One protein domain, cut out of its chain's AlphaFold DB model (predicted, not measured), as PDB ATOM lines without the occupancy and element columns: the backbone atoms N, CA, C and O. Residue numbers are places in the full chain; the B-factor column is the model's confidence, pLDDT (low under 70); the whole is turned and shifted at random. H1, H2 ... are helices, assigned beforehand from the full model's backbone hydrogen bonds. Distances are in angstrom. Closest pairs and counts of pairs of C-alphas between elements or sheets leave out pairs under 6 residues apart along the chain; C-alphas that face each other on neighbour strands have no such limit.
ATOM      1  N   ASN A  12      45.469  10.096 -85.512       56.47
ATOM      2  CA  ASN A  12      44.820   9.660 -84.275       56.47
ATOM      3  C   ASN A  12      43.576   8.802 -84.547       56.47
ATOM      4  O   ASN A  12      43.370   7.813 -83.851       56.47
ATOM      5  N   ASP A  13      42.800   9.113 -85.590       54.81
ATOM      6  CA  ASP A  13      41.610   8.335 -85.962       54.81
ATOM      7  C   ASP A  13      41.975   6.953 -86.531       54.81
ATOM      8  O   ASP A  13      41.314   5.963 -86.223       54.81
ATOM      9  N   ALA A  14      43.071   6.851 -87.293       52.94
ATOM     10  CA  ALA A  14      43.551   5.577 -87.832       52.94
ATOM     11  C   ALA A  14      44.116   4.656 -86.735       52.94
ATOM     12  O   ALA A  14      43.841   3.455 -86.731       52.94
ATOM     13  N   VAL A  15      44.852   5.224 -85.773       53.69
ATOM     14  CA  VAL A  15      45.362   4.489 -84.605       53.69
ATOM     15  C   VAL A  15      44.217   4.045 -83.696       53.69
ATOM     16  O   VAL A  15      44.231   2.911 -83.224       53.69
ATOM     17  N   ASN A  16      43.191   4.879 -83.491       51.66
ATOM     18  CA  ASN A  16      42.012   4.475 -82.723       51.66
ATOM     19  C   ASN A  16      41.192   3.403 -83.457       51.66
ATOM     20  O   ASN A  16      40.748   2.455 -82.827       51.66
ATOM     21  N   ALA A  17      41.033   3.487 -84.781       52.50
ATOM     22  CA  ALA A  17      40.348   2.451 -85.559       52.50
ATOM     23  C   ALA A  17      41.109   1.114 -85.544       52.50
ATOM     24  O   ALA A  17      40.494   0.055 -85.417       52.50
ATOM     25  N   GLN A  18      42.444   1.150 -85.604       51.91
ATOM     26  CA  GLN A  18      43.279  -0.038 -85.428       51.91
ATOM     27  C   GLN A  18      43.196  -0.597 -84.009       51.91
ATOM     28  O   GLN A  18      43.116  -1.815 -83.890       51.91
ATOM     29  N   ARG A  19      43.164   0.265 -82.977       52.00
ATOM     30  CA  ARG A  19      43.017  -0.093 -81.553       52.00
ATOM     31  C   ARG A  19      41.616  -0.617 -81.180       52.00
ATOM     32  O   ARG A  19      41.460  -1.437 -80.288       52.00
ATOM     33  N   VAL A  20      40.574  -0.160 -81.859       53.44
ATOM     34  CA  VAL A  20      39.206  -0.667 -81.660       53.44
ATOM     35  C   VAL A  20      38.984  -1.947 -82.480       53.44
ATOM     36  O   VAL A  20      38.232  -2.833 -82.067       53.44
ATOM     37  N   GLY A  21      39.669  -2.078 -83.624       51.97
ATOM     38  CA  GLY A  21      39.625  -3.250 -84.498       51.97
ATOM     39  C   GLY A  21      40.354  -4.479 -83.943       51.97
ATOM     40  O   GLY A  21      39.879  -5.599 -84.119       51.97
ATOM     41  N   ASN A  22      41.473  -4.315 -83.241       51.62
ATOM     42  CA  ASN A  22      42.167  -5.408 -82.543       51.62
ATOM     43  C   ASN A  22      41.505  -5.765 -81.192       51.62
ATOM     44  O   ASN A  22      41.492  -6.943 -80.845       51.62
ATOM     45  N   GLU A  23      40.883  -4.822 -80.476       53.84
ATOM     46  CA  GLU A  23      40.106  -5.103 -79.252       53.84
ATOM     47  C   GLU A  23      38.831  -5.934 -79.540       53.84
ATOM     48  O   GLU A  23      38.571  -6.922 -78.851       53.84
ATOM     49  N   HIS A  24      38.080  -5.621 -80.607       53.31
ATOM     50  CA  HIS A  24      36.913  -6.421 -81.018       53.31
ATOM     51  C   HIS A  24      37.283  -7.798 -81.583       53.31
ATOM     52  O   HIS A  24      36.596  -8.778 -81.284       53.31
ATOM     53  N   ASN A  25      38.362  -7.896 -82.370       60.00
ATOM     54  CA  ASN A  25      38.858  -9.193 -82.843       60.00
ATOM     55  C   ASN A  25      39.339 -10.065 -81.678       60.00
ATOM     56  O   ASN A  25      39.084 -11.266 -81.679       60.00
ATOM     57  N   ASN A  26      39.959  -9.465 -80.658       80.25
ATOM     58  CA  ASN A  26      40.334 -10.175 -79.440       80.25
ATOM     59  C   ASN A  26      39.089 -10.682 -78.700       80.25
ATOM     60  O   ASN A  26      38.992 -11.874 -78.421       80.25
ATOM     61  N   TYR A  27      38.082  -9.827 -78.481       87.62
ATOM     62  CA  TYR A  27      36.859 -10.249 -77.795       87.62
ATOM     63  C   TYR A  27      36.144 -11.393 -78.526       87.62
ATOM     64  O   TYR A  27      35.838 -12.415 -77.915       87.62
ATOM     65  N   ALA A  28      35.930 -11.260 -79.838       90.31
ATOM     66  CA  ALA A  28      35.299 -12.301 -80.646       90.31
ATOM     67  C   ALA A  28      36.059 -13.634 -80.555       90.31
ATOM     68  O   ALA A  28      35.455 -14.672 -80.290       90.31
ATOM     69  N   GLN A  29      37.386 -13.606 -80.712       90.00
ATOM     70  CA  GLN A  29      38.229 -14.801 -80.617       90.00
ATOM     71  C   GLN A  29      38.174 -15.436 -79.223       90.00
ATOM     72  O   GLN A  29      38.036 -16.653 -79.119       90.00
ATOM     73  N   VAL A  30      38.209 -14.629 -78.158       92.12
ATOM     74  CA  VAL A  30      38.084 -15.106 -76.774       92.12
ATOM     75  C   VAL A  30      36.730 -15.776 -76.545       92.12
ATOM     76  O   VAL A  30      36.678 -16.850 -75.947       92.12
ATOM     77  N   ARG A  31      35.628 -15.196 -77.040       95.12
ATOM     78  CA  ARG A  31      34.288 -15.793 -76.905       95.12
ATOM     79  C   ARG A  31      34.146 -17.077 -77.715       95.12
ATOM     80  O   ARG A  31      33.624 -18.056 -77.189       95.12
ATOM     81  N   ILE A  32      34.658 -17.115 -78.944       94.69
ATOM     82  CA  ILE A  32      34.673 -18.336 -79.765       94.69
ATOM     83  C   ILE A  32      35.472 -19.439 -79.062       94.69
ATOM     84  O   ILE A  32      34.973 -20.553 -78.930       94.69
ATOM     85  N   ALA A  33      36.669 -19.136 -78.550       92.25
ATOM     86  CA  ALA A  33      37.493 -20.104 -77.826       92.25
ATOM     87  C   ALA A  33      36.810 -20.602 -76.542       92.25
ATOM     88  O   ALA A  33      36.820 -21.799 -76.263       92.25
ATOM     89  N   HIS A  34      36.166 -19.701 -75.794       95.62
ATOM     90  CA  HIS A  34      35.377 -20.052 -74.616       95.62
ATOM     91  C   HIS A  34      34.251 -21.035 -74.966       95.62
ATOM     92  O   HIS A  34      34.113 -22.072 -74.324       95.62
ATOM     93  N   TYR A  35      33.458 -20.746 -76.001       97.12
ATOM     94  CA  TYR A  35      32.381 -21.643 -76.422       97.12
ATOM     95  C   TYR A  35      32.897 -22.971 -76.976       97.12
ATOM     96  O   TYR A  35      32.324 -24.008 -76.661       97.12
ATOM     97  N   ALA A  36      33.998 -22.963 -77.730       95.44
ATOM     98  CA  ALA A  36      34.627 -24.187 -78.216       95.44
ATOM     99  C   ALA A  36      35.065 -25.096 -77.055       95.44
ATOM    100  O   ALA A  36      34.813 -26.297 -77.098       95.44
ATOM    101  N   ALA A  37      35.634 -24.527 -75.985       95.50
ATOM    102  CA  ALA A  37      35.967 -25.280 -74.776       95.50
ATOM    103  C   ALA A  37      34.718 -25.893 -74.118       95.50
ATOM    104  O   ALA A  37      34.725 -27.076 -73.793       95.50
ATOM    105  N   CYS A  38      33.619 -25.137 -74.002       96.00
ATOM    106  CA  CYS A  38      32.356 -25.674 -73.484       96.00
ATOM    107  C   CYS A  38      31.797 -26.812 -74.355       96.00
ATOM    108  O   CYS A  38      31.312 -27.810 -73.833       96.00
ATOM    109  N   PHE A  39      31.842 -26.669 -75.680       96.12
ATOM    110  CA  PHE A  39      31.333 -27.673 -76.615       96.12
ATOM    111  C   PHE A  39      32.210 -28.921 -76.691       96.12
ATOM    112  O   PHE A  39      31.685 -30.008 -76.918       96.12
ATOM    113  N   ALA A  40      33.515 -28.808 -76.443       93.69
ATOM    114  CA  ALA A  40      34.402 -29.962 -76.339       93.69
ATOM    115  C   ALA A  40      33.985 -30.922 -75.205       93.69
ATOM    116  O   ALA A  40      34.194 -32.125 -75.326       93.69
ATOM    117  N   GLU A  41      33.348 -30.410 -74.147       95.25
ATOM    118  CA  GLU A  41      32.813 -31.209 -73.034       95.25
ATOM    119  C   GLU A  41      31.431 -31.819 -73.321       95.25
ATOM    120  O   GLU A  41      30.950 -32.652 -72.553       95.25
ATOM    121  N   TYR A  42      30.748 -31.390 -74.386       95.56
ATOM    122  CA  TYR A  42      29.422 -31.906 -74.723       95.56
ATOM    123  C   TYR A  42      29.554 -33.254 -75.430       95.56
ATOM    124  O   TYR A  42      30.510 -33.484 -76.172       95.56
ATOM    125  N   ASP A  43      28.572 -34.130 -75.233       95.12
ATOM    126  CA  ASP A  43      28.366 -35.282 -76.102       95.12
ATOM    127  C   ASP A  43      27.694 -34.853 -77.420       95.12
ATOM    128  O   ASP A  43      27.230 -33.716 -77.586       95.12
ATOM    129  N   ASP A  44      27.680 -35.764 -78.389       94.50
ATOM    130  CA  ASP A  44      27.177 -35.476 -79.733       94.50
ATOM    131  C   ASP A  44      25.663 -35.215 -79.735       94.50
ATOM    132  O   ASP A  44      25.186 -34.347 -80.472       94.50
ATOM    133  N   GLU A  45      24.908 -35.897 -78.866       94.62
ATOM    134  CA  GLU A  45      23.461 -35.706 -78.712       94.62
ATOM    135  C   GLU A  45      23.132 -34.293 -78.224       94.62
ATOM    136  O   GLU A  45      22.282 -33.603 -78.798       94.62
ATOM    137  N   LYS A  46      23.842 -33.812 -77.199       95.25
ATOM    138  CA  LYS A  46      23.674 -32.459 -76.662       95.25
ATOM    139  C   LYS A  46      24.130 -31.402 -77.659       95.25
ATOM    140  O   LYS A  46      23.502 -30.341 -77.749       95.25
ATOM    141  N   LEU A  47      25.179 -31.674 -78.436       94.25
ATOM    142  CA  LEU A  47      25.628 -30.773 -79.495       94.25
ATOM    143  C   LEU A  47      24.551 -30.632 -80.586       94.25
ATOM    144  O   LEU A  47      24.173 -29.512 -80.935       94.25
ATOM    145  N   GLN A  48      23.968 -31.740 -81.052       93.31
ATOM    146  CA  GLN A  48      22.866 -31.718 -82.022       93.31
ATOM    147  C   GLN A  48      21.596 -31.060 -81.465       93.31
ATOM    148  O   GLN A  48      20.945 -30.284 -82.170       93.31
ATOM    149  N   ALA A  49      21.258 -31.298 -80.194       94.44
ATOM    150  CA  ALA A  49      20.145 -30.620 -79.534       94.44
ATOM    151  C   ALA A  49      20.360 -29.097 -79.482       94.44
ATOM    152  O   ALA A  49      19.422 -28.328 -79.713       94.44
ATOM    153  N   THR A  50      21.601 -28.657 -79.257       94.44
ATOM    154  CA  THR A  50      21.988 -27.238 -79.283       94.44
ATOM    155  C   THR A  50      21.820 -26.646 -80.684       94.44
ATOM    156  O   THR A  50      21.202 -25.592 -80.831       94.44
ATOM    157  N   VAL A  51      22.269 -27.347 -81.733       93.06
ATOM    158  CA  VAL A  51      22.038 -26.940 -83.133       93.06
ATOM    159  C   VAL A  51      20.538 -26.816 -83.424       93.06
ATOM    160  O   VAL A  51      20.088 -25.812 -83.978       93.06
ATOM    161  N   ALA A  52      19.736 -27.800 -83.014       93.25
ATOM    162  CA  ALA A  52      18.290 -27.794 -83.220       93.25
ATOM    163  C   ALA A  52      17.578 -26.662 -82.461       93.25
ATOM    164  O   ALA A  52      16.596 -26.108 -82.967       93.25
ATOM    165  N   HIS A  53      18.060 -26.306 -81.267       92.81
ATOM    166  CA  HIS A  53      17.576 -25.152 -80.516       92.81
ATOM    167  C   HIS A  53      17.894 -23.849 -81.256       92.81
ATOM    168  O   HIS A  53      16.983 -23.072 -81.547       92.81
ATOM    169  N   GLU A  54      19.155 -23.648 -81.642       92.06
ATOM    170  CA  GLU A  54      19.600 -22.429 -82.319       92.06
ATOM    171  C   GLU A  54      18.893 -22.192 -83.657       92.06
ATOM    172  O   GLU A  54      18.591 -21.048 -83.999       92.06
ATOM    173  N   ARG A  55      18.523 -23.248 -84.390       87.75
ATOM    174  CA  ARG A  55      17.712 -23.127 -85.619       87.75
ATOM    175  C   ARG A  55      16.357 -22.446 -85.389       87.75
ATOM    176  O   ARG A  55      15.810 -21.833 -86.304       87.75
ATOM    177  N   LYS A  56      15.792 -22.550 -84.184       90.31
ATOM    178  CA  LYS A  56      14.491 -21.952 -83.839       90.31
ATOM    179  C   LYS A  56      14.625 -20.509 -83.349       90.31
ATOM    180  O   LYS A  56      13.651 -19.756 -83.423       90.31
ATOM    181  N   VAL A  57      15.803 -20.121 -82.860       88.81
ATOM    182  CA  VAL A  57      16.056 -18.792 -82.294       88.81
ATOM    183  C   VAL A  57      16.077 -17.739 -83.405       88.81
ATOM    184  O   VAL A  57      16.813 -17.837 -84.390       88.81
ATOM    185  N   ARG A  58      15.254 -16.700 -83.233       84.31
ATOM    186  CA  ARG A  58      15.162 -15.549 -84.138       84.31
ATOM    187  C   ARG A  58      16.008 -14.396 -83.598       84.31
ATOM    188  O   ARG A  58      16.033 -14.161 -82.396       84.31
ATOM    189  N   GLY A  59      16.658 -13.661 -84.499       83.56
ATOM    190  CA  GLY A  59      17.476 -12.493 -84.163       83.56
ATOM    191  C   GLY A  59      18.978 -12.728 -84.319       83.56
ATOM    192  O   GLY A  59      19.474 -13.855 -84.214       83.56
ATOM    193  N   TRP A  60      19.691 -11.640 -84.604       83.94
ATOM    194  CA  TRP A  60      21.131 -11.639 -84.822       83.94
ATOM    195  C   TRP A  60      21.798 -10.693 -83.828       83.94
ATOM    196  O   TRP A  60      21.499  -9.503 -83.796       83.94
ATOM    197  N   VAL A  61      22.686 -11.240 -83.004       90.69
ATOM    198  CA  VAL A  61      23.513 -10.489 -82.054       90.69
ATOM    199  C   VAL A  61      24.954 -10.942 -82.260       90.69
ATOM    200  O   VAL A  61      25.194 -12.109 -82.585       90.69
ATOM    201  N   SER A  62      25.918 -10.042 -82.076       88.06
ATOM    202  CA  SER A  62      27.344 -10.358 -82.235       88.06
ATOM    203  C   SER A  62      27.759 -11.560 -81.379       88.06
ATOM    204  O   SER A  62      28.378 -12.485 -81.890       88.06
ATOM    205  N   GLU A  63      27.302 -11.615 -80.125       91.62
ATOM    206  CA  GLU A  63      27.566 -12.736 -79.211       91.62
ATOM    207  C   GLU A  63      27.070 -14.078 -79.759       91.62
ATOM    208  O   GLU A  63      27.769 -15.090 -79.719       91.62
ATOM    209  N   ARG A  64      25.877 -14.068 -80.359       92.75
ATOM    210  CA  ARG A  64      25.294 -15.249 -80.995       92.75
ATOM    211  C   ARG A  64      26.109 -15.693 -82.208       92.75
ATOM    212  O   ARG A  64      26.249 -16.886 -82.445       92.75
ATOM    213  N   SER A  65      26.692 -14.752 -82.948       92.31
ATOM    214  CA  SER A  65      27.579 -15.076 -84.073       92.31
ATOM    215  C   SER A  65      28.825 -15.830 -83.597       92.31
ATOM    216  O   SER A  65      29.228 -16.803 -84.230       92.31
ATOM    217  N   TYR A  66      29.396 -15.437 -82.453       94.69
ATOM    218  CA  TYR A  66      30.546 -16.119 -81.846       94.69
ATOM    219  C   TYR A  66      30.183 -17.527 -81.363       94.69
ATOM    220  O   TYR A  66      30.908 -18.482 -81.636       94.69
ATOM    221  N   PHE A  67      29.028 -17.669 -80.708       94.88
ATOM    222  CA  PHE A  67      28.489 -18.964 -80.293       94.88
ATOM    223  C   PHE A  67      28.296 -19.915 -81.483       94.88
ATOM    224  O   PHE A  67      28.759 -21.054 -81.453       94.88
ATOM    225  N   LEU A  68      27.659 -19.439 -82.559       94.25
ATOM    226  CA  LEU A  68      27.394 -20.240 -83.757       94.25
ATOM    227  C   LEU A  68      28.679 -20.635 -84.490       94.25
ATOM    228  O   LEU A  68      28.763 -21.761 -84.975       94.25
ATOM    229  N   ALA A  69      29.680 -19.751 -84.540       94.50
ATOM    230  CA  ALA A  69      30.983 -20.065 -85.121       94.50
ATOM    231  C   ALA A  69      31.681 -21.208 -84.366       94.50
ATOM    232  O   ALA A  69      32.167 -22.149 -84.992       94.50
ATOM    233  N   ALA A  70      31.672 -21.168 -83.030       95.94
ATOM    234  CA  ALA A  70      32.222 -22.244 -82.209       95.94
ATOM    235  C   ALA A  70      31.427 -23.554 -82.354       95.94
ATOM    236  O   ALA A  70      32.022 -24.623 -82.477       95.94
ATOM    237  N   LEU A  71      30.091 -23.473 -82.393       95.38
ATOM    238  CA  LEU A  71      29.218 -24.643 -82.525       95.38
ATOM    239  C   LEU A  71      29.437 -25.341 -83.869       95.38
ATOM    240  O   LEU A  71      29.551 -26.561 -83.925       95.38
ATOM    241  N   ARG A  72      29.556 -24.553 -84.942       94.56
ATOM    242  CA  ARG A  72      29.878 -25.049 -86.280       94.56
ATOM    243  C   ARG A  72      31.205 -25.799 -86.297       94.56
ATOM    244  O   ARG A  72      31.255 -26.914 -86.802       94.56
ATOM    245  N   ALA A  73      32.252 -25.192 -85.741       93.75
ATOM    246  CA  ALA A  73      33.589 -25.774 -85.741       93.75
ATOM    247  C   ALA A  73      33.633 -27.123 -85.002       93.75
ATOM    248  O   ALA A  73      34.241 -28.075 -85.490       93.75
ATOM    249  N   GLU A  74      32.955 -27.236 -83.855       95.06
ATOM    250  CA  GLU A  74      32.887 -28.506 -83.121       95.06
ATOM    251  C   GLU A  74      32.026 -29.555 -83.839       95.06
ATOM    252  O   GLU A  74      32.416 -30.722 -83.877       95.06
ATOM    253  N   CYS A  75      30.922 -29.175 -84.491       94.75
ATOM    254  CA  CYS A  75      30.173 -30.113 -85.331       94.75
ATOM    255  C   CYS A  75      31.006 -30.624 -86.518       94.75
ATOM    256  O   CYS A  75      31.020 -31.827 -86.772       94.75
ATOM    257  N   GLU A  76      31.734 -29.745 -87.216       93.12
ATOM    258  CA  GLU A  76      32.596 -30.117 -88.349       93.12
ATOM    259  C   GLU A  76      33.710 -31.084 -87.917       93.12
ATOM    260  O   GLU A  76      33.943 -32.097 -88.577       93.12
ATOM    261  N   LYS A  77      34.343 -30.825 -86.767       93.38
ATOM    262  CA  LYS A  77      35.378 -31.687 -86.176       93.38
ATOM    263  C   LYS A  77      34.875 -33.093 -85.846       93.38
ATOM    264  O   LYS A  77      35.640 -34.049 -85.937       93.38
ATOM    265  N   ARG A  78      33.608 -33.215 -85.445       92.94
ATOM    266  CA  ARG A  78      32.971 -34.490 -85.082       92.94
ATOM    267  C   ARG A  78      32.182 -35.124 -86.229       92.94
ATOM    268  O   ARG A  78      31.535 -36.144 -86.023       92.94
ATOM    269  N   HIS A  79      32.232 -34.536 -87.428       92.06
ATOM    270  CA  HIS A  79      31.451 -34.961 -88.593       92.06
ATOM    271  C   HIS A  79      29.935 -35.034 -88.321       92.06
ATOM    272  O   HIS A  79      29.237 -35.897 -88.849       92.06
TER     273      HIS A  79
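This is residues 12 to 79 of the 84 residues of the protein "Rhs family protein" of Prevotella sp. CAG:732 (UniProt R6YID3). Look first for one long helix, H1, whose first half, residues 12 to 26, sticks out as a free arm, while its last part, residues 28 to 40, belongs to a small compact body. There H2 folds back from the end of H1, the loop of residues 55 to 61 sticks out, and H3 packs obliquely on residues 28 to 40 of H1. The printed part has 68 residues with three named helices, in the order H1, H2, H3, and no named strand; its class is all helix. The whole is loose, with a radius of gyration of the C-alphas of 14.8 A, and spans 50 by 25 by 16 A, the arm of H1 making the length.

Find C-alpha 12 at (44.820, 9.660, -84.275); from there H1, residues 12 to 40, runs 41.7 A to C-alpha 40 at (34.402, -29.962, -76.339). H2 holds residues 44 to 54, 15.3 A long. H3 holds residues 62 to 77 and runs 23.1 A to C-alpha 77 at (35.378, -31.687, -86.176).

Begin at H1, which touches H3 with its residues 28 to 40 alone. The closest C-alphas, those of Ala 36 and Ala 70, are 5.1 A apart. The two helices run the same way at a steep tilt of 47 degrees. H1 and H2 are close but not clearly touching, with Phe 39 and Leu 47 their closest C-alphas at 7.1 A. H2 and H3 form a helical hairpin and only just touch, with 3 pairs of C-alphas within 8 A, the closest being those of Leu 47 and Cys 75 at 7.4 A. They run opposite ways at a shallow tilt of 33 degrees, only just short of steep. In H1, H2 and H3 every O i to N i+4 pair is within hydrogen-bond range.

Look to Asn 12 and Glu 45 for the two C-alphas farthest apart, 50.5 A. The printed part has no cut; the link from H1 to H2 is tight and that from H2 to H3 is short. Residues 12 to 25 have pLDDT under 70, and the mean of the printed part is 84.6.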